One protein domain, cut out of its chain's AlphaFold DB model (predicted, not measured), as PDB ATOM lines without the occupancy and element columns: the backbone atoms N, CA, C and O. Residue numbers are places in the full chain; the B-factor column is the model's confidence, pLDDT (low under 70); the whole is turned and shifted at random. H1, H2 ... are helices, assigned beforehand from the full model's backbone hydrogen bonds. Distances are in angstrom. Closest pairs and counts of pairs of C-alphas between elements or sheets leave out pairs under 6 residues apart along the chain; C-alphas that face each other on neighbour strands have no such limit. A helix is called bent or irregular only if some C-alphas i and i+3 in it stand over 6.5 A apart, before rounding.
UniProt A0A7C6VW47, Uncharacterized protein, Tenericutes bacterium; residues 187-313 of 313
ATOM      1  N   GLU A 187     -30.592   9.989   7.767       96.81
ATOM      2  CA  GLU A 187     -30.754   9.939   6.312       96.81
ATOM      3  C   GLU A 187     -31.287   8.576   5.849       96.81
ATOM      4  O   GLU A 187     -32.294   8.523   5.153       96.81
ATOM      5  N   GLU A 188     -30.699   7.472   6.300       96.25
ATOM      6  CA  GLU A 188     -31.092   6.106   5.920       96.25
ATOM      7  C   GLU A 188     -32.513   5.755   6.374       96.25
ATOM      8  O   GLU A 188     -33.323   5.213   5.613       96.25
ATOM      9  N   GLY A 189     -32.870   6.131   7.605       97.06
ATOM     10  CA  GLY A 189     -34.221   5.946   8.123       97.06
ATOM     11  C   GLY A 189     -35.257   6.730   7.319       97.06
ATOM     12  O   GLY A 189     -36.303   6.186   6.951       97.06
ATOM     13  N   THR A 190     -34.977   8.003   7.025       97.25
ATOM     14  CA  THR A 190     -35.896   8.860   6.262       97.25
ATOM     15  C   THR A 190     -35.965   8.462   4.786       97.25
ATOM     16  O   THR A 190     -37.043   8.483   4.194       97.25
ATOM     17  N   ASN A 191     -34.862   7.992   4.201       97.50
ATOM     18  CA  ASN A 191     -34.838   7.445   2.850       97.50
ATOM     19  C   ASN A 191     -35.634   6.136   2.742       97.50
ATOM     20  O   ASN A 191     -36.431   5.973   1.820       97.50
ATOM     21  N   THR A 192     -35.532   5.259   3.744       96.81
ATOM     22  CA  THR A 192     -36.356   4.043   3.839       96.81
ATOM     23  C   THR A 192     -37.844   4.375   4.024       96.81
ATOM     24  O   THR A 192     -38.716   3.701   3.469       96.81
ATOM     25  N   TYR A 193     -38.168   5.430   4.781       97.50
ATOM     26  CA  TYR A 193     -39.544   5.920   4.910       97.50
ATOM     27  C   TYR A 193     -40.107   6.357   3.546       97.50
ATOM     28  O   TYR A 193     -41.199   5.927   3.161       97.50
ATOM     29  N   ASP A 194     -39.347   7.152   2.789       97.38
ATOM     30  CA  ASP A 194     -39.734   7.598   1.446       97.38
ATOM     31  C   ASP A 194     -39.887   6.432   0.466       97.38
ATOM     32  O   ASP A 194     -40.879   6.363  -0.265       97.38
ATOM     33  N   GLU A 195     -38.947   5.483   0.489       97.31
ATOM     34  CA  GLU A 195     -38.990   4.261  -0.313       97.31
ATOM     35  C   GLU A 195     -40.327   3.543  -0.136       97.31
ATOM     36  O   GLU A 195     -41.000   3.220  -1.118       97.31
ATOM     37  N   ILE A 196     -40.759   3.349   1.115       96.50
ATOM     38  CA  ILE A 196     -42.027   2.687   1.427       96.50
ATOM     39  C   ILE A 196     -43.211   3.467   0.849       96.50
ATOM     40  O   ILE A 196     -44.113   2.861   0.266       96.50
ATOM     41  N   LYS A 197     -43.241   4.795   0.990       96.56
ATOM     42  CA  LYS A 197     -44.357   5.623   0.498       96.56
ATOM     43  C   LYS A 197     -44.445   5.597  -1.029       96.56
ATOM     44  O   LYS A 197     -45.533   5.409  -1.582       96.56
ATOM     45  N   ILE A 198     -43.307   5.688  -1.715       97.62
ATOM     46  CA  ILE A 198     -43.237   5.615  -3.179       97.62
ATOM     47  C   ILE A 198     -43.620   4.208  -3.662       97.62
ATOM     48  O   ILE A 198     -44.479   4.079  -4.537       97.62
ATOM     49  N   MET A 199     -43.084   3.148  -3.050       96.44
ATOM     50  CA  MET A 199     -43.451   1.763  -3.375       96.44
ATOM     51  C   MET A 199     -44.954   1.513  -3.229       96.44
ATOM     52  O   MET A 199     -45.573   0.946  -4.134       96.44
ATOM     53  N   ARG A 200     -45.561   1.999  -2.140       95.81
ATOM     54  CA  ARG A 200     -47.001   1.854  -1.877       95.81
ATOM     55  C   ARG A 200     -47.894   2.617  -2.838       95.81
ATOM     56  O   ARG A 200     -49.017   2.183  -3.098       95.81
ATOM     57  N   SER A 201     -47.418   3.740  -3.364       95.69
ATOM     58  CA  SER A 201     -48.195   4.538  -4.314       95.69
ATOM     59  C   SER A 201     -48.200   3.958  -5.732       95.69
ATOM     60  O   SER A 201     -49.186   4.146  -6.445       95.69
ATOM     61  N   ILE A 202     -47.148   3.231  -6.137       94.94
ATOM     62  CA  ILE A 202     -46.951   2.821  -7.538       94.94
ATOM     63  C   ILE A 202     -46.961   1.302  -7.764       94.94
ATOM     64  O   ILE A 202     -47.445   0.858  -8.808       94.94
ATOM     65  N   PHE A 203     -46.423   0.504  -6.839       92.69
ATOM     66  CA  PHE A 203     -46.135  -0.917  -7.079       92.69
ATOM     67  C   PHE A 203     -46.967  -1.855  -6.203       92.69
ATOM     68  O   PHE A 203     -47.664  -2.714  -6.738       92.69
ATOM     69  N   ASP A 204     -46.919  -1.682  -4.884       93.00
ATOM     70  CA  ASP A 204     -47.606  -2.559  -3.932       93.00
ATOM     71  C   ASP A 204     -48.037  -1.780  -2.687       93.00
ATOM     72  O   ASP A 204     -47.209  -1.388  -1.867       93.00
ATOM     73  N   LYS A 205     -49.352  -1.602  -2.524       92.94
ATOM     74  CA  LYS A 205     -49.958  -0.863  -1.404       92.94
ATOM     75  C   LYS A 205     -49.615  -1.443  -0.031       92.94
ATOM     76  O   LYS A 205     -49.614  -0.692   0.942       92.94
ATOM     77  N   GLU A 206     -49.291  -2.732   0.039       94.00
ATOM     78  CA  GLU A 206     -48.953  -3.427   1.282       94.00
ATOM     79  C   GLU A 206     -47.438  -3.533   1.515       94.00
ATOM     80  O   GLU A 206     -47.012  -4.130   2.509       94.00
ATOM     81  N   TYR A 207     -46.618  -2.914   0.653       93.00
ATOM     82  CA  TYR A 207     -45.162  -2.990   0.731       93.00
ATOM     83  C   TYR A 207     -44.634  -2.594   2.116       93.00
ATOM     84  O   TYR A 207     -45.082  -1.622   2.743       93.00
ATOM     85  N   LYS A 208     -43.637  -3.338   2.591       90.31
ATOM     86  CA  LYS A 208     -42.874  -3.055   3.809       90.31
ATOM     87  C   LYS A 208     -41.398  -3.257   3.499       90.31
ATOM     88  O   LYS A 208     -41.048  -4.264   2.885       90.31
ATOM     89  N   SER A 209     -40.554  -2.339   3.962       86.75
ATOM     90  CA  SER A 209     -39.113  -2.573   3.924       86.75
ATOM     91  C   SER A 209     -38.730  -3.638   4.953       86.75
ATOM     92  O   SER A 209     -39.293  -3.697   6.048       86.75
ATOM     93  N   GLY A 210     -37.797  -4.507   4.568       78.81
ATOM     94  CA  GLY A 210     -37.181  -5.500   5.450       78.81
ATOM     95  C   GLY A 210     -35.813  -5.072   5.984       78.81
ATOM     96  O   GLY A 210     -35.175  -5.866   6.670       78.81
ATOM     97  N   THR A 211     -35.346  -3.873   5.640       79.62
ATOM     98  CA  THR A 211     -34.040  -3.329   6.031       79.62
ATOM     99  C   THR A 211     -34.214  -2.124   6.954       79.62
ATOM    100  O   THR A 211     -35.285  -1.516   6.993       79.62
ATOM    101  N   TYR A 212     -33.162  -1.807   7.718       86.38
ATOM    102  CA  TYR A 212     -33.058  -0.573   8.509       86.38
ATOM    103  C   TYR A 212     -34.230  -0.333   9.475       86.38
ATOM    104  O   TYR A 212     -34.732   0.782   9.616       86.38
ATOM    105  N   ALA A 213     -34.725  -1.398  10.116       89.19
ATOM    106  CA  ALA A 213     -35.942  -1.336  10.921       89.19
ATOM    107  C   ALA A 213     -35.810  -0.388  12.126       89.19
ATOM    108  O   ALA A 213     -36.787   0.280  12.481       89.19
ATOM    109  N   GLY A 214     -34.619  -0.308  12.734       93.19
ATOM    110  CA  GLY A 214     -34.351   0.576  13.863       93.19
ATOM    111  C   GLY A 214     -34.437   2.047  13.466       93.19
ATOM    112  O   GLY A 214     -35.239   2.805  14.024       93.19
ATOM    113  N   VAL A 215     -33.669   2.456  12.456       95.81
ATOM    114  CA  VAL A 215     -33.694   3.852  11.990       95.81
ATOM    115  C   VAL A 215     -34.995   4.229  11.279       95.81
ATOM    116  O   VAL A 215     -35.447   5.368  11.402       95.81
ATOM    117  N   LEU A 216     -35.679   3.282  10.627       95.75
ATOM    118  CA  LEU A 216     -37.023   3.499  10.089       95.75
ATOM    119  C   LEU A 216     -38.020   3.833  11.206       95.75
ATOM    120  O   LEU A 216     -38.878   4.698  11.026       95.75
ATOM    121  N   CYS A 217     -37.923   3.186  12.373       93.56
ATOM    122  CA  CYS A 217     -38.750   3.540  13.525       93.56
ATOM    123  C   CYS A 217     -38.540   5.010  13.913       93.56
ATOM    124  O   CYS A 217     -39.515   5.752  14.039       93.56
ATOM    125  N   CYS A 218     -37.282   5.450  13.994       94.12
ATOM    126  CA  CYS A 218     -36.929   6.838  14.296       94.12
ATOM    127  C   CYS A 218     -37.481   7.811  13.243       94.12
ATOM    128  O   CYS A 218     -38.088   8.821  13.596       94.12
ATOM    129  N   ALA A 219     -37.355   7.484  11.955       95.19
ATOM    130  CA  ALA A 219     -37.882   8.310  10.874       95.19
ATOM    131  C   ALA A 219     -39.406   8.470  10.937       95.19
ATOM    132  O   ALA A 219     -39.899   9.587  10.799       95.19
ATOM    133  N   ASN A 220     -40.158   7.398  11.221       92.94
ATOM    134  CA  ASN A 220     -41.609   7.503  11.427       92.94
ATOM    135  C   ASN A 220     -41.944   8.464  12.577       92.94
ATOM    136  O   ASN A 220     -42.912   9.207  12.485       92.94
ATOM    137  N   MET A 221     -41.144   8.502  13.645       90.12
ATOM    138  CA  MET A 221     -41.372   9.462  14.728       90.12
ATOM    139  C   MET A 221     -41.117  10.902  14.294       90.12
ATOM    140  O   MET A 221     -41.911  11.782  14.617       90.12
ATOM    141  N   LEU A 222     -40.031  11.154  13.567       92.19
ATOM    142  CA  LEU A 222     -39.713  12.498  13.085       92.19
ATOM    143  C   LEU A 222     -40.775  13.003  12.091       92.19
ATOM    144  O   LEU A 222     -41.261  14.126  12.228       92.19
ATOM    145  N   TYR A 223     -41.180  12.158  11.138       92.06
ATOM    146  CA  TYR A 223     -42.187  12.491  10.129       92.06
ATOM    147  C   TYR A 223     -43.606  12.550  10.697       92.06
ATOM    148  O   TYR A 223     -44.256  13.588  10.616       92.06
ATOM    149  N   ASP A 224     -44.098  11.450  11.269       85.94
ATOM    150  CA  ASP A 224     -45.525  11.288  11.559       85.94
ATOM    151  C   ASP A 224     -45.900  11.817  12.949       85.94
ATOM    152  O   ASP A 224     -47.016  12.305  13.141       85.94
ATOM    153  N   ASN A 225     -44.982  11.755  13.921       86.12
ATOM    154  CA  ASN A 225     -45.264  12.233  15.274       86.12
ATOM    155  C   ASN A 225     -44.862  13.705  15.431       86.12
ATOM    156  O   ASN A 225     -45.670  14.534  15.842       86.12
ATOM    157  N   LEU A 226     -43.624  14.062  15.099       88.44
ATOM    158  CA  LEU A 226     -43.170  15.447  15.256       88.44
ATOM    159  C   LEU A 226     -43.590  16.358  14.095       88.44
ATOM    160  O   LEU A 226     -43.449  17.569  14.208       88.44
ATOM    161  N   LEU A 227     -44.162  15.799  13.021       89.62
ATOM    162  CA  LEU A 227     -44.656  16.540  11.855       89.62
ATOM    163  C   LEU A 227     -43.572  17.370  11.149       89.62
ATOM    164  O   LEU A 227     -43.879  18.379  10.518       89.62
ATOM    165  N   LEU A 228     -42.316  16.917  11.209       92.31
ATOM    166  CA  LEU A 228     -41.151  17.613  10.646       92.31
ATOM    167  C   LEU A 228     -40.921  17.287   9.163       92.31
ATOM    168  O   LEU A 228     -39.833  17.499   8.634       92.31
ATOM    169  N   GLU A 229     -41.930  16.750   8.467       93.12
ATOM    170  CA  GLU A 229     -41.789  16.258   7.092       93.12
ATOM    171  C   GLU A 229     -41.245  17.306   6.130       93.12
ATOM    172  O   GLU A 229     -40.325  17.031   5.356       93.12
ATOM    173  N   LYS A 230     -41.807  18.513   6.196       91.94
ATOM    174  CA  LYS A 230     -41.398  19.616   5.335       91.94
ATOM    175  C   LYS A 230     -39.961  20.042   5.642       91.94
ATOM    176  O   LYS A 230     -39.160  20.141   4.718       91.94
ATOM    177  N   ASP A 231     -39.632  20.257   6.913       93.94
ATOM    178  CA  ASP A 231     -38.318  20.760   7.334       93.94
ATOM    179  C   ASP A 231     -37.201  19.750   7.040       93.94
ATOM    180  O   ASP A 231     -36.123  20.117   6.563       93.94
ATOM    181  N   ILE A 232     -37.487  18.458   7.231       95.12
ATOM    182  CA  ILE A 232     -36.587  17.364   6.855       95.12
ATOM    183  C   ILE A 232     -36.360  17.360   5.346       95.12
ATOM    184  O   ILE A 232     -35.213  17.320   4.909       95.12
ATOM    185  N   ARG A 233     -37.420  17.442   4.531       93.81
ATOM    186  CA  ARG A 233     -37.285  17.435   3.065       93.81
ATOM    187  C   ARG A 233     -36.543  18.653   2.540       93.81
ATOM    188  O   ARG A 233     -35.678  18.510   1.680       93.81
ATOM    189  N   ASP A 234     -36.846  19.840   3.046       92.25
ATOM    190  CA  ASP A 234     -36.148  21.054   2.626       92.25
ATOM    191  C   ASP A 234     -34.664  20.985   3.015       92.25
ATOM    192  O   ASP A 234     -33.798  21.315   2.200       92.25
ATOM    193  N   THR A 235     -34.342  20.435   4.189       93.38
ATOM    194  CA  THR A 235     -32.954  20.135   4.572       93.38
ATOM    195  C   THR A 235     -32.316  19.125   3.622       93.38
ATOM    196  O   THR A 235     -31.222  19.363   3.113       93.38
ATOM    197  N   GLN A 236     -33.007  18.022   3.335       95.31
ATOM    198  CA  GLN A 236     -32.502  16.961   2.476       95.31
ATOM    199  C   GLN A 236     -32.252  17.418   1.048       95.31
ATOM    200  O   GLN A 236     -31.329  16.899   0.446       95.31
ATOM    201  N   PHE A 237     -33.017  18.358   0.495       95.00
ATOM    202  CA  PHE A 237     -32.819  18.818  -0.885       95.00
ATOM    203  C   PHE A 237     -31.935  20.062  -0.996       95.00
ATOM    204  O   PHE A 237     -31.221  20.209  -1.986       95.00
ATOM    205  N   TYR A 238     -31.967  20.958  -0.005       91.56
ATOM    206  CA  TYR A 238     -31.335  22.278  -0.107       91.56
ATOM    207  C   TYR A 238     -30.217  22.525   0.910       91.56
ATOM    208  O   TYR A 238     -29.518  23.532   0.809       91.56
ATOM    209  N   GLY A 239     -30.025  21.620   1.871       85.75
ATOM    210  CA  GLY A 239     -28.965  21.703   2.877       85.75
ATOM    211  C   GLY A 239     -29.224  22.694   4.011       85.75
ATOM    212  O   GLY A 239     -28.296  23.033   4.741       85.75
ATOM    213  N   ASN A 240     -30.462  23.162   4.195       82.62
ATOM    214  CA  ASN A 240     -30.798  24.104   5.264       82.62
ATOM    215  C   ASN A 240     -31.103  23.403   6.600       82.62
ATOM    216  O   ASN A 240     -32.227  23.423   7.094       82.62
ATOM    217  N   LYS A 241     -30.081  22.790   7.204       87.06
ATOM    218  CA  LYS A 241     -30.226  22.030   8.460       87.06
ATOM    219  C   LYS A 241     -30.592  22.905   9.664       87.06
ATOM    220  O   LYS A 241     -31.165  22.408  10.628       87.06
ATOM    221  N   ILE A 242     -30.298  24.207   9.606       87.69
ATOM    222  CA  ILE A 242     -30.585  25.165  10.687       87.69
ATOM    223  C   ILE A 242     -32.090  25.274  10.938       87.69
ATOM    224  O   ILE A 242     -32.512  25.266  12.093       87.69
ATOM    225  N   GLU A 243     -32.898  25.360   9.879       87.69
ATOM    226  CA  GLU A 243     -34.358  25.458  10.002       87.69
ATOM    227  C   GLU A 243     -34.949  24.195  10.625       87.69
ATOM    228  O   GLU A 243     -35.732  24.287  11.567       87.69
ATOM    229  N   PHE A 244     -34.496  23.022  10.183       91.56
ATOM    230  CA  PHE A 244     -34.918  21.748  10.756       91.56
ATOM    231  C   PHE A 244     -34.528  21.597  12.230       91.56
ATOM    232  O   PHE A 244     -35.380  21.245  13.046       91.56
ATOM    233  N   ILE A 245     -33.279  21.903  12.597       91.00
ATOM    234  CA  ILE A 245     -32.847  21.874  14.002       91.00
ATOM    235  C   ILE A 245     -33.678  22.855  14.835       91.00
ATOM    236  O   ILE A 245     -34.121  22.500  15.921       91.00
ATOM    237  N   SER A 246     -33.940  24.059  14.322       88.50
ATOM    238  CA  SER A 246     -34.746  25.059  15.032       88.50
ATOM    239  C   SER A 246     -36.182  24.573  15.256       88.50
ATOM    240  O   SER A 246     -36.695  24.691  16.367       88.50
ATOM    241  N   ALA A 247     -36.806  23.977  14.235       88.50
ATOM    242  CA  ALA A 247     -38.145  23.400  14.339       88.50
ATOM    243  C   ALA A 247     -38.188  22.240  15.347       88.50
ATOM    244  O   ALA A 247     -39.100  22.153  16.168       88.50
ATOM    245  N   TYR A 248     -37.174  21.369  15.331       90.25
ATOM    246  CA  TYR A 248     -37.047  20.284  16.299       90.25
ATOM    247  C   TYR A 248     -36.884  20.815  17.731       90.25
ATOM    248  O   TYR A 248     -37.604  20.396  18.638       90.25
ATOM    249  N   ASP A 249     -35.959  21.751  17.942       87.50
ATOM    250  CA  ASP A 249     -35.632  22.294  19.259       87.50
ATOM    251  C   ASP A 249     -36.804  23.099  19.852       87.50
ATOM    252  O   ASP A 249     -36.982  23.106  21.074       87.50
ATOM    253  N   GLU A 250     -37.632  23.744  19.022       85.00
ATOM    254  CA  GLU A 250     -38.869  24.406  19.460       85.00
ATOM    255  C   GLU A 250     -39.880  23.394  20.023       85.00
ATOM    256  O   GLU A 250     -40.442  23.603  21.101       85.00
ATOM    257  N   ILE A 251     -40.064  22.263  19.336       83.56
ATOM    258  CA  ILE A 251     -40.967  21.189  19.770       83.56
ATOM    259  C   ILE A 251     -40.441  20.514  21.045       83.56
ATOM    260  O   ILE A 251     -41.209  20.243  21.974       83.56
ATOM    261  N   CYS A 252     -39.133  20.266  21.098       81.50
ATOM    262  CA  CYS A 252     -38.477  19.459  22.124       81.50
ATOM    263  C   CYS A 252     -37.855  20.286  23.268       81.50
ATOM    264  O   CYS A 252     -36.961  19.802  23.963       81.50
ATOM    265  N   GLU A 253     -38.324  21.521  23.489       71.81
ATOM    266  CA  GLU A 253     -37.914  22.401  24.603       71.81
ATOM    267  C   GLU A 253     -36.380  22.586  24.710       71.81
ATOM    268  O   GLU A 253     -35.799  22.509  25.794       71.81
ATOM    269  N   SER A 254     -35.715  22.832  23.576       63.22
ATOM    270  CA  SER A 254     -34.259  23.027  23.449       63.22
ATOM    271  C   SER A 254     -33.397  21.802  23.794       63.22
ATOM    272  O   SER A 254     -32.209  21.928  24.114       63.22
ATOM    273  N   GLN A 255     -33.955  20.590  23.717       67.94
ATOM    274  CA  GLN A 255     -33.136  19.385  23.613       67.94
ATOM    275  C   GLN A 255     -32.469  19.351  22.238       67.94
ATOM    276  O   GLN A 255     -33.130  19.065  21.255       67.94
ATOM    277  N   SER A 256     -31.160  19.612  22.197       80.19
ATOM    278  CA  SER A 256     -30.374  19.631  20.958       80.19
ATOM    279  C   SER A 256     -30.605  18.381  20.099       80.19
ATOM    280  O   SER A 256     -30.271  17.266  20.521       80.19
ATOM    281  N   TYR A 257     -31.110  18.598  18.879       88.81
ATOM    282  CA  TYR A 257     -31.243  17.567  17.844       88.81
ATOM    283  C   TYR A 257     -29.964  16.736  17.660       88.81
ATOM    284  O   TYR A 257     -30.049  15.529  17.463       88.81
ATOM    285  N   GLU A 258     -28.776  17.329  17.816       88.75
ATOM    286  CA  GLU A 258     -27.487  16.633  17.670       88.75
ATOM    287  C   GLU A 258     -27.356  15.417  18.606       88.75
ATOM    288  O   GLU A 258     -26.738  14.410  18.257       88.75
ATOM    289  N   LYS A 259     -27.962  15.467  19.802       88.69
ATOM    290  CA  LYS A 259     -27.971  14.318  20.724       88.69
ATOM    291  C   LYS A 259     -28.839  13.180  20.204       88.69
ATOM    292  O   LYS A 259     -28.498  12.016  20.408       88.69
ATOM    293  N   VAL A 260     -29.963  13.517  19.580       90.31
ATOM    294  CA  VAL A 260     -30.864  12.542  18.967       90.31
ATOM    295  C   VAL A 260     -30.251  11.981  17.695       90.31
ATOM    296  O   VAL A 260     -30.220  10.766  17.549       90.31
ATOM    297  N   GLU A 261     -29.675  12.828  16.845       93.12
ATOM    298  CA  GLU A 261     -28.929  12.434  15.649       93.12
ATOM    299  C   GLU A 261     -27.870  11.378  15.982       93.12
ATOM    300  O   GLU A 261     -27.886  10.289  15.414       93.12
ATOM    301  N   LYS A 262     -27.041  11.632  17.001       93.19
ATOM    302  CA  LYS A 262     -26.031  10.668  17.445       93.19
ATOM    303  C   LYS A 262     -26.634   9.326  17.881       93.19
ATOM    304  O   LYS A 262     -26.097   8.276  17.545       93.19
ATOM    305  N   LYS A 263     -27.737   9.334  18.638       93.50
ATOM    306  CA  LYS A 263     -28.417   8.091  19.048       93.50
ATOM    307  C   LYS A 263     -28.968   7.327  17.839       93.50
ATOM    308  O   LYS A 263     -28.950   6.101  17.847       93.50
ATOM    309  N   ILE A 264     -29.462   8.034  16.822       95.38
ATOM    310  CA  ILE A 264     -29.952   7.421  15.583       95.38
ATOM    311  C   ILE A 264     -28.787   6.803  14.795       95.38
ATOM    312  O   ILE A 264     -28.932   5.686  14.306       95.38
ATOM    313  N   ASP A 265     -27.626   7.459  14.731       95.62
ATOM    314  CA  ASP A 265     -26.417   6.884  14.119       95.62
ATOM    315  C   ASP A 265     -25.949   5.613  14.858       95.62
ATOM    316  O   ASP A 265     -25.643   4.606  14.226       95.62
ATOM    317  N   GLU A 266     -25.991   5.594  16.196       95.31
ATOM    318  CA  GLU A 266     -25.701   4.381  16.985       95.31
ATOM    319  C   GLU A 266     -26.691   3.234  16.682       95.31
ATOM    320  O   GLU A 266     -26.313   2.063  16.672       95.31
ATOM    321  N   ILE A 267     -27.968   3.548  16.428       96.31
ATOM    322  CA  ILE A 267     -28.971   2.554  16.009       96.31
ATOM    323  C   ILE A 267     -28.664   2.044  14.595       96.31
ATOM    324  O   ILE A 267     -28.795   0.849  14.339       96.31
ATOM    325  N   TYR A 268     -28.218   2.919  13.694       95.62
ATOM    326  CA  TYR A 268     -27.836   2.544  12.334       95.62
ATOM    327  C   TYR A 268     -26.660   1.567  12.299       95.62
ATOM    328  O   TYR A 268     -26.710   0.565  11.586       95.62
ATOM    329  N   GLU A 269     -25.628   1.800  13.113       93.88
ATOM    330  CA  GLU A 269     -24.507   0.864  13.255       93.88
ATOM    331  C   GLU A 269     -24.988  -0.540  13.661       93.88
ATOM    332  O   GLU A 269     -24.503  -1.552  13.146       93.88
ATOM    333  N   LEU A 270     -25.985  -0.614  14.549       95.06
ATOM    334  CA  LEU A 270     -26.599  -1.878  14.943       95.06
ATOM    335  C   LEU A 270     -27.446  -2.495  13.819       95.06
ATOM    336  O   LEU A 270     -27.419  -3.716  13.664       95.06
ATOM    337  N   ASP A 271     -28.156  -1.699  13.014       92.94
ATOM    338  CA  ASP A 271     -28.871  -2.189  11.824       92.94
ATOM    339  C   ASP A 271     -27.882  -2.799  10.799       92.94
ATOM    340  O   ASP A 271     -28.119  -3.897  10.279       92.94
ATOM    341  N   LEU A 272     -26.724  -2.164  10.563       90.44
ATOM    342  CA  LEU A 272     -25.649  -2.708   9.714       90.44
ATOM    343  C   LEU A 272     -25.052  -4.003  10.290       90.44
ATOM    344  O   LEU A 272     -24.782  -4.968   9.559       90.44
ATOM    345  N   LEU A 273     -24.871  -4.053  11.613       91.31
ATOM    346  CA  LEU A 273     -24.408  -5.249  12.307       91.31
ATOM    347  C   LEU A 273     -25.429  -6.388  12.189       91.31
ATOM    348  O   LEU A 273     -25.041  -7.517  11.880       91.31
ATOM    349  N   ALA A 274     -26.721  -6.108  12.361       91.12
ATOM    350  CA  ALA A 274     -27.793  -7.087  12.210       91.12
ATOM    351  C   ALA A 274     -27.795  -7.674  10.794       91.12
ATOM    352  O   ALA A 274     -27.821  -8.894  10.621       91.12
ATOM    353  N   PHE A 275     -27.656  -6.821   9.775       87.31
ATOM    354  CA  PHE A 275     -27.552  -7.266   8.388       87.31
ATOM    355  C   PHE A 275     -26.346  -8.192   8.161       87.31
ATOM    356  O   PHE A 275     -26.467  -9.218   7.488       87.31
ATOM    357  N   SER A 276     -25.206  -7.912   8.805       86.94
ATOM    358  CA  SER A 276     -24.027  -8.790   8.751       86.94
ATOM    359  C   SER A 276     -24.225 -10.169   9.383       86.94
ATOM    360  O   SER A 276     -23.516 -11.117   9.046       86.94
ATOM    361  N   GLN A 277     -25.198 -10.291  10.283       90.44
ATOM    362  CA  GLN A 277     -25.454 -11.478  11.095       90.44
ATOM    363  C   GLN A 277     -26.689 -12.254  10.630       90.44
ATOM    364  O   GLN A 277     -27.129 -13.161  11.329       90.44
ATOM    365  N   ILE A 278     -27.245 -11.961   9.448       87.06
ATOM    366  CA  ILE A 278     -28.515 -12.544   8.981       87.06
ATOM    367  C   ILE A 278     -28.543 -14.087   8.971       87.06
ATOM    368  O   ILE A 278     -29.604 -14.697   9.108       87.06
ATOM    369  N   PHE A 279     -27.379 -14.737   8.852       88.88
ATOM    370  CA  PHE A 279     -27.239 -16.198   8.876       88.88
ATOM    371  C   PHE A 279     -26.928 -16.787  10.269       88.88
ATOM    372  O   PHE A 279     -26.950 -18.007  10.427       88.88
ATOM    373  N   ASP A 280     -26.677 -15.951  11.279       93.31
ATOM    374  CA  ASP A 280     -26.397 -16.328  12.670       93.31
ATOM    375  C   ASP A 280     -27.558 -15.870  13.571       93.31
ATOM    376  O   ASP A 280     -27.598 -14.744  14.064       93.31
ATOM    377  N   LYS A 281     -28.552 -16.752  13.753       93.56
ATOM    378  CA  LYS A 281     -29.828 -16.415  14.411       93.56
ATOM    379  C   LYS A 281     -29.676 -15.909  15.846       93.56
ATOM    380  O   LYS A 281     -30.462 -15.056  16.253       93.56
ATOM    381  N   GLU A 282     -28.719 -16.444  16.607       95.31
ATOM    382  CA  GLU A 282     -28.514 -16.032  18.000       95.31
ATOM    383  C   GLU A 282     -27.925 -14.621  18.050       95.31
ATOM    384  O   GLU A 282     -28.513 -13.746  18.686       95.31
ATOM    385  N   LYS A 283     -26.864 -14.347  17.278       95.25
ATOM    386  CA  LYS A 283     -26.291 -12.994  17.201       95.25
ATOM    387  C   LYS A 283     -27.275 -11.973  16.643       95.25
ATOM    388  O   LYS A 283     -27.391 -10.878  17.182       95.25
ATOM    389  N   LEU A 284     -28.043 -12.343  15.619       92.56
ATOM    390  CA  LEU A 284     -29.080 -11.476  15.064       92.56
ATOM    391  C   LEU A 284     -30.113 -11.081  16.133       92.56
ATOM    392  O   LEU A 284     -30.515  -9.922  16.222       92.56
ATOM    393  N   LYS A 285     -30.531 -12.035  16.973       94.06
ATOM    394  CA  LYS A 285     -31.462 -11.784  18.080       94.06
ATOM    395  C   LYS A 285     -30.846 -10.898  19.167       94.06
ATOM    396  O   LYS A 285     -31.543 -10.028  19.696       94.06
ATOM    397  N   GLU A 286     -29.574 -11.100  19.500       95.62
ATOM    398  CA  GLU A 286     -28.832 -10.238  20.429       95.62
ATOM    399  C   GLU A 286     -28.769  -8.800  19.905       95.62
ATOM    400  O   GLU A 286     -29.161  -7.871  20.611       95.62
ATOM    401  N   THR A 287     -28.396  -8.614  18.637       94.94
ATOM    402  CA  THR A 287     -28.332  -7.292  18.003       94.94
ATOM    403  C   THR A 287     -29.702  -6.611  17.956       94.94
ATOM    404  O   THR A 287     -29.816  -5.450  18.343       94.94
ATOM    405  N   HIS A 288     -30.777  -7.327  17.607       93.94
ATOM    406  CA  HIS A 288     -32.139  -6.775  17.689       93.94
ATOM    407  C   HIS A 288     -32.542  -6.380  19.117       93.94
ATOM    408  O   HIS A 288     -33.281  -5.416  19.304       93.94
ATOM    409  N   THR A 289     -32.064  -7.100  20.136       95.44
ATOM    410  CA  THR A 289     -32.313  -6.730  21.537       95.44
ATOM    411  C   THR A 289     -31.637  -5.401  21.870       95.44
ATOM    412  O   THR A 289     -32.270  -4.537  22.472       95.44
ATOM    413  N   LEU A 290     -30.395  -5.198  21.419       96.25
ATOM    414  CA  LEU A 290     -29.672  -3.934  21.594       96.25
ATOM    415  C   LEU A 290     -30.355  -2.768  20.865       96.25
ATOM    416  O   LEU A 290     -30.489  -1.693  21.446       96.25
ATOM    417  N   ILE A 291     -30.840  -2.992  19.638       94.94
ATOM    418  CA  ILE A 291     -31.623  -1.994  18.889       94.94
ATOM    419  C   ILE A 291     -32.859  -1.588  19.694       94.94
ATOM    420  O   ILE A 291     -33.087  -0.399  19.909       94.94
ATOM    421  N   ASN A 292     -33.626  -2.560  20.198       93.56
ATOM    422  CA  ASN A 292     -34.826  -2.276  20.987       93.56
ATOM    423  C   ASN A 292     -34.508  -1.506  22.274       93.56
ATOM    424  O   ASN A 292     -35.222  -0.565  22.594       93.56
ATOM    425  N   MET A 293     -33.415  -1.833  22.971       94.00
ATOM    426  CA  MET A 293     -32.989  -1.079  24.157       94.00
ATOM    427  C   MET A 293     -32.684   0.389  23.825       94.00
ATOM    428  O   MET A 293     -33.123   1.285  24.539       94.00
ATOM    429  N   LYS A 294     -31.974   0.650  22.719       93.69
ATOM    430  CA  LYS A 294     -31.681   2.019  22.257       93.69
ATOM    431  C   LYS A 294     -32.947   2.773  21.852       93.69
ATOM    432  O   LYS A 294     -33.095   3.954  22.167       93.69
ATOM    433  N   LEU A 295     -33.879   2.089  21.196       91.88
ATOM    434  CA  LEU A 295     -35.188   2.642  20.866       91.88
ATOM    435  C   LEU A 295     -36.008   2.951  22.125       91.88
ATOM    436  O   LEU A 295     -36.609   4.017  22.197       91.88
ATOM    437  N   ASP A 296     -35.995   2.092  23.142       89.25
ATOM    438  CA  ASP A 296     -36.710   2.315  24.404       89.25
ATOM    439  C   ASP A 296     -36.175   3.529  25.184       89.25
ATOM    440  O   ASP A 296     -36.915   4.149  25.946       89.25
ATOM    441  N   GLU A 297     -34.919   3.923  24.964       87.25
ATOM    442  CA  GLU A 297     -34.353   5.164  25.505       87.25
ATOM    443  C   GLU A 297     -34.780   6.409  24.707       87.25
ATOM    444  O   GLU A 297     -34.967   7.479  25.288       87.25
ATOM    445  N   LEU A 298     -34.918   6.293  23.383       86.06
ATOM    446  CA  LEU A 298     -35.167   7.422  22.477       86.06
ATOM    447  C   LEU A 298     -36.663   7.696  22.238       86.06
ATOM    448  O   LEU A 298     -37.101   8.844  22.213       86.06
ATOM    449  N   ILE A 299     -37.474   6.652  22.075       82.69
ATOM    450  CA  ILE A 299     -38.897   6.763  21.732       82.69
ATOM    451  C   ILE A 299     -39.689   7.541  22.799       82.69
ATOM    452  O   ILE A 299     -40.488   8.401  22.423       82.69
ATOM    453  N   PRO A 300     -39.535   7.295  24.115       80.06
ATOM    454  CA  PRO A 300     -40.283   8.052  25.119       80.06
ATOM    455  C   PRO A 300     -39.954   9.549  25.101       80.06
ATOM    456  O   PRO A 300     -40.855  10.368  25.291       80.06
ATOM    457  N   GLU A 301     -38.692   9.899  24.826       74.94
ATOM    458  CA  GLU A 301     -38.224  11.283  24.676       74.94
ATOM    459  C   GLU A 301     -38.988  11.975  23.541       74.94
ATOM    460  O   GLU A 301     -39.612  13.009  23.762       74.94
ATOM    461  N   LEU A 302     -39.059  11.341  22.370       76.38
ATOM    462  CA  LEU A 302     -39.746  11.886  21.197       76.38
ATOM    463  C   LEU A 302     -41.286  11.868  21.335       76.38
ATOM    464  O   LEU A 302     -41.964  12.795  20.894       76.38
ATOM    465  N   LYS A 303     -41.877  10.847  21.976       73.44
ATOM    466  CA  LYS A 303     -43.344  10.740  22.151       73.44
ATOM    467  C   LYS A 303     -43.925  11.795  23.087       73.44
ATOM    468  O   LYS A 303     -45.049  12.227  22.853       73.44
ATOM    469  N   LYS A 304     -43.179  12.242  24.104       71.12
ATOM    470  CA  LYS A 304     -43.628  13.277  25.057       71.12
ATOM    471  C   LYS A 304     -44.144  14.543  24.356       71.12
ATOM    472  O   LYS A 304     -45.008  15.238  24.890       71.12
ATOM    473  N   TYR A 305     -43.607  14.853  23.180       67.31
ATOM    474  CA  TYR A 305     -43.933  16.068  22.440       67.31
ATOM    475  C   TYR A 305     -45.062  15.872  21.418       67.31
ATOM    476  O   TYR A 305     -45.766  16.831  21.109       67.31
ATOM    477  N   TYR A 306     -45.331  14.632  20.988       66.00
ATOM    478  CA  TYR A 306     -46.485  14.300  20.142       66.00
ATOM    479  C   TYR A 306     -47.814  14.681  20.801       66.00
ATOM    480  O   TYR A 306     -48.648  15.359  20.201       66.00
ATOM    481  N   ASP A 307     -47.977  14.300  22.071       61.09
ATOM    482  CA  ASP A 307     -49.204  14.565  22.826       61.09
ATOM    483  C   ASP A 307     -49.451  16.072  22.991       61.09
ATOM    484  O   ASP A 307     -50.597  16.512  23.036       61.09
ATOM    485  N   LYS A 308     -48.390  16.892  23.014       60.41
ATOM    486  CA  LYS A 308     -48.512  18.356  23.060       60.41
ATOM    487  C   LYS A 308     -49.014  18.928  21.738       60.41
ATOM    488  O   LYS A 308     -49.912  19.759  21.766       60.41
ATOM    489  N   ILE A 309     -48.483  18.462  20.604       61.72
ATOM    490  CA  ILE A 309     -48.882  18.920  19.261       61.72
ATOM    491  C   ILE A 309     -50.369  18.633  18.993       61.72
ATOM    492  O   ILE A 309     -51.040  19.426  18.335       61.72
ATOM    493  N   GLN A 310     -50.903  17.524  19.517       57.72
ATOM    494  CA  GLN A 310     -52.326  17.195  19.377       57.72
ATOM    495  C   GLN A 310     -53.258  18.091  20.206       57.72
ATOM    496  O   GLN A 310     -54.427  18.210  19.860       57.72
ATOM    497  N   ILE A 311     -52.770  18.717  21.281       54.09
ATOM    498  CA  ILE A 311     -53.575  19.595  22.149       54.09
ATOM    499  C   ILE A 311     -53.659  21.023  21.583       54.09
ATOM    500  O   ILE A 311     -54.598  21.755  21.890       54.09
ATOM    501  N   THR A 312     -52.696  21.429  20.752       49.53
ATOM    502  CA  THR A 312     -52.636  22.759  20.119       49.53
ATOM    503  C   THR A 312     -53.306  22.846  18.741       49.53
ATOM    504  O   THR A 312     -53.328  23.936  18.165       49.53
ATOM    505  N   LYS A 313     -53.847  21.740  18.214       45.16
ATOM    506  CA  LYS A 313     -54.652  21.693  16.979       45.16
ATOM    507  C   LYS A 313     -56.140  21.588  17.293       45.16
ATOM    508  O   LYS A 313     -56.921  22.206  16.537       45.16
TER     509      LYS A 313
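Overview. This is residues 187 to 313 of the 313 residues of an uncharacterized protein of Tenericutes bacterium (UniProt A0A7C6VW47). A long helical hairpin, H5 and H6a, has the shorter H2 packed on it, making an up-and-down bundle of three, each running against the one before. H1 stands nearly at a right angle to H2, the smaller hairpin of H3 and H4 sits by the start of H5, and H6b bends off past the end of H2. The printed part has 127 residues with six named helices, H1 to H6 in chain order, and no named strand: all helix. It is compact, with a radius of gyration of the C-alphas of 15.5 A and spans of 46 by 35 by 29 A.

Arrangement. Start at H1, residues 187 to 202; its residues 188 to 193 alone touch H2, residues 213 to 225, about perpendicular at 76 degrees, closest at C-alphas 189 and 216, 4.2 A. H3, residues 229 to 238, and H4, residues 241 to 251, form a hairpin, closest at C-alphas 231 and 244, 4.9 A. In H5, residues 257 to 276, residues 264 to 271 alone touch residues 213 to 218 of H2, closest at C-alphas 268 and 215, 6.0 A. H6, residues 281 to 311, was assigned as one helix by its hydrogen bonds but is bent, C-alphas 297 and 300 being 6.6 A apart; its arms H6a, 281 to 297, and H6b, 300 to 311, stand at a steep tilt of 49 degrees. H5 and H6a form a hairpin at 10 degrees, closest at C-alphas 274 and 284, 5.4 A. Every O i to N i+4 pair is within hydrogen-bond range in H1 to H5 and H6a; H6b has 3 of 8, and 5 of 9 O i to N i+3 pairs.

Along the chain. Find C-alpha 187 at (-30.754, 9.939, 6.312), where H1 begins its 22.5 A. H5 covers 28.8 A, and H6b ends at C-alpha 311, (-53.575, 19.595, 22.149).

Size, cuts and confidence. The C-alphas farthest apart, Phe 279 and Thr 312, are 47.8 A apart. The printed part has no cut and no long link; pLDDT is under 70 at residues 254 to 255 and 305 to 313.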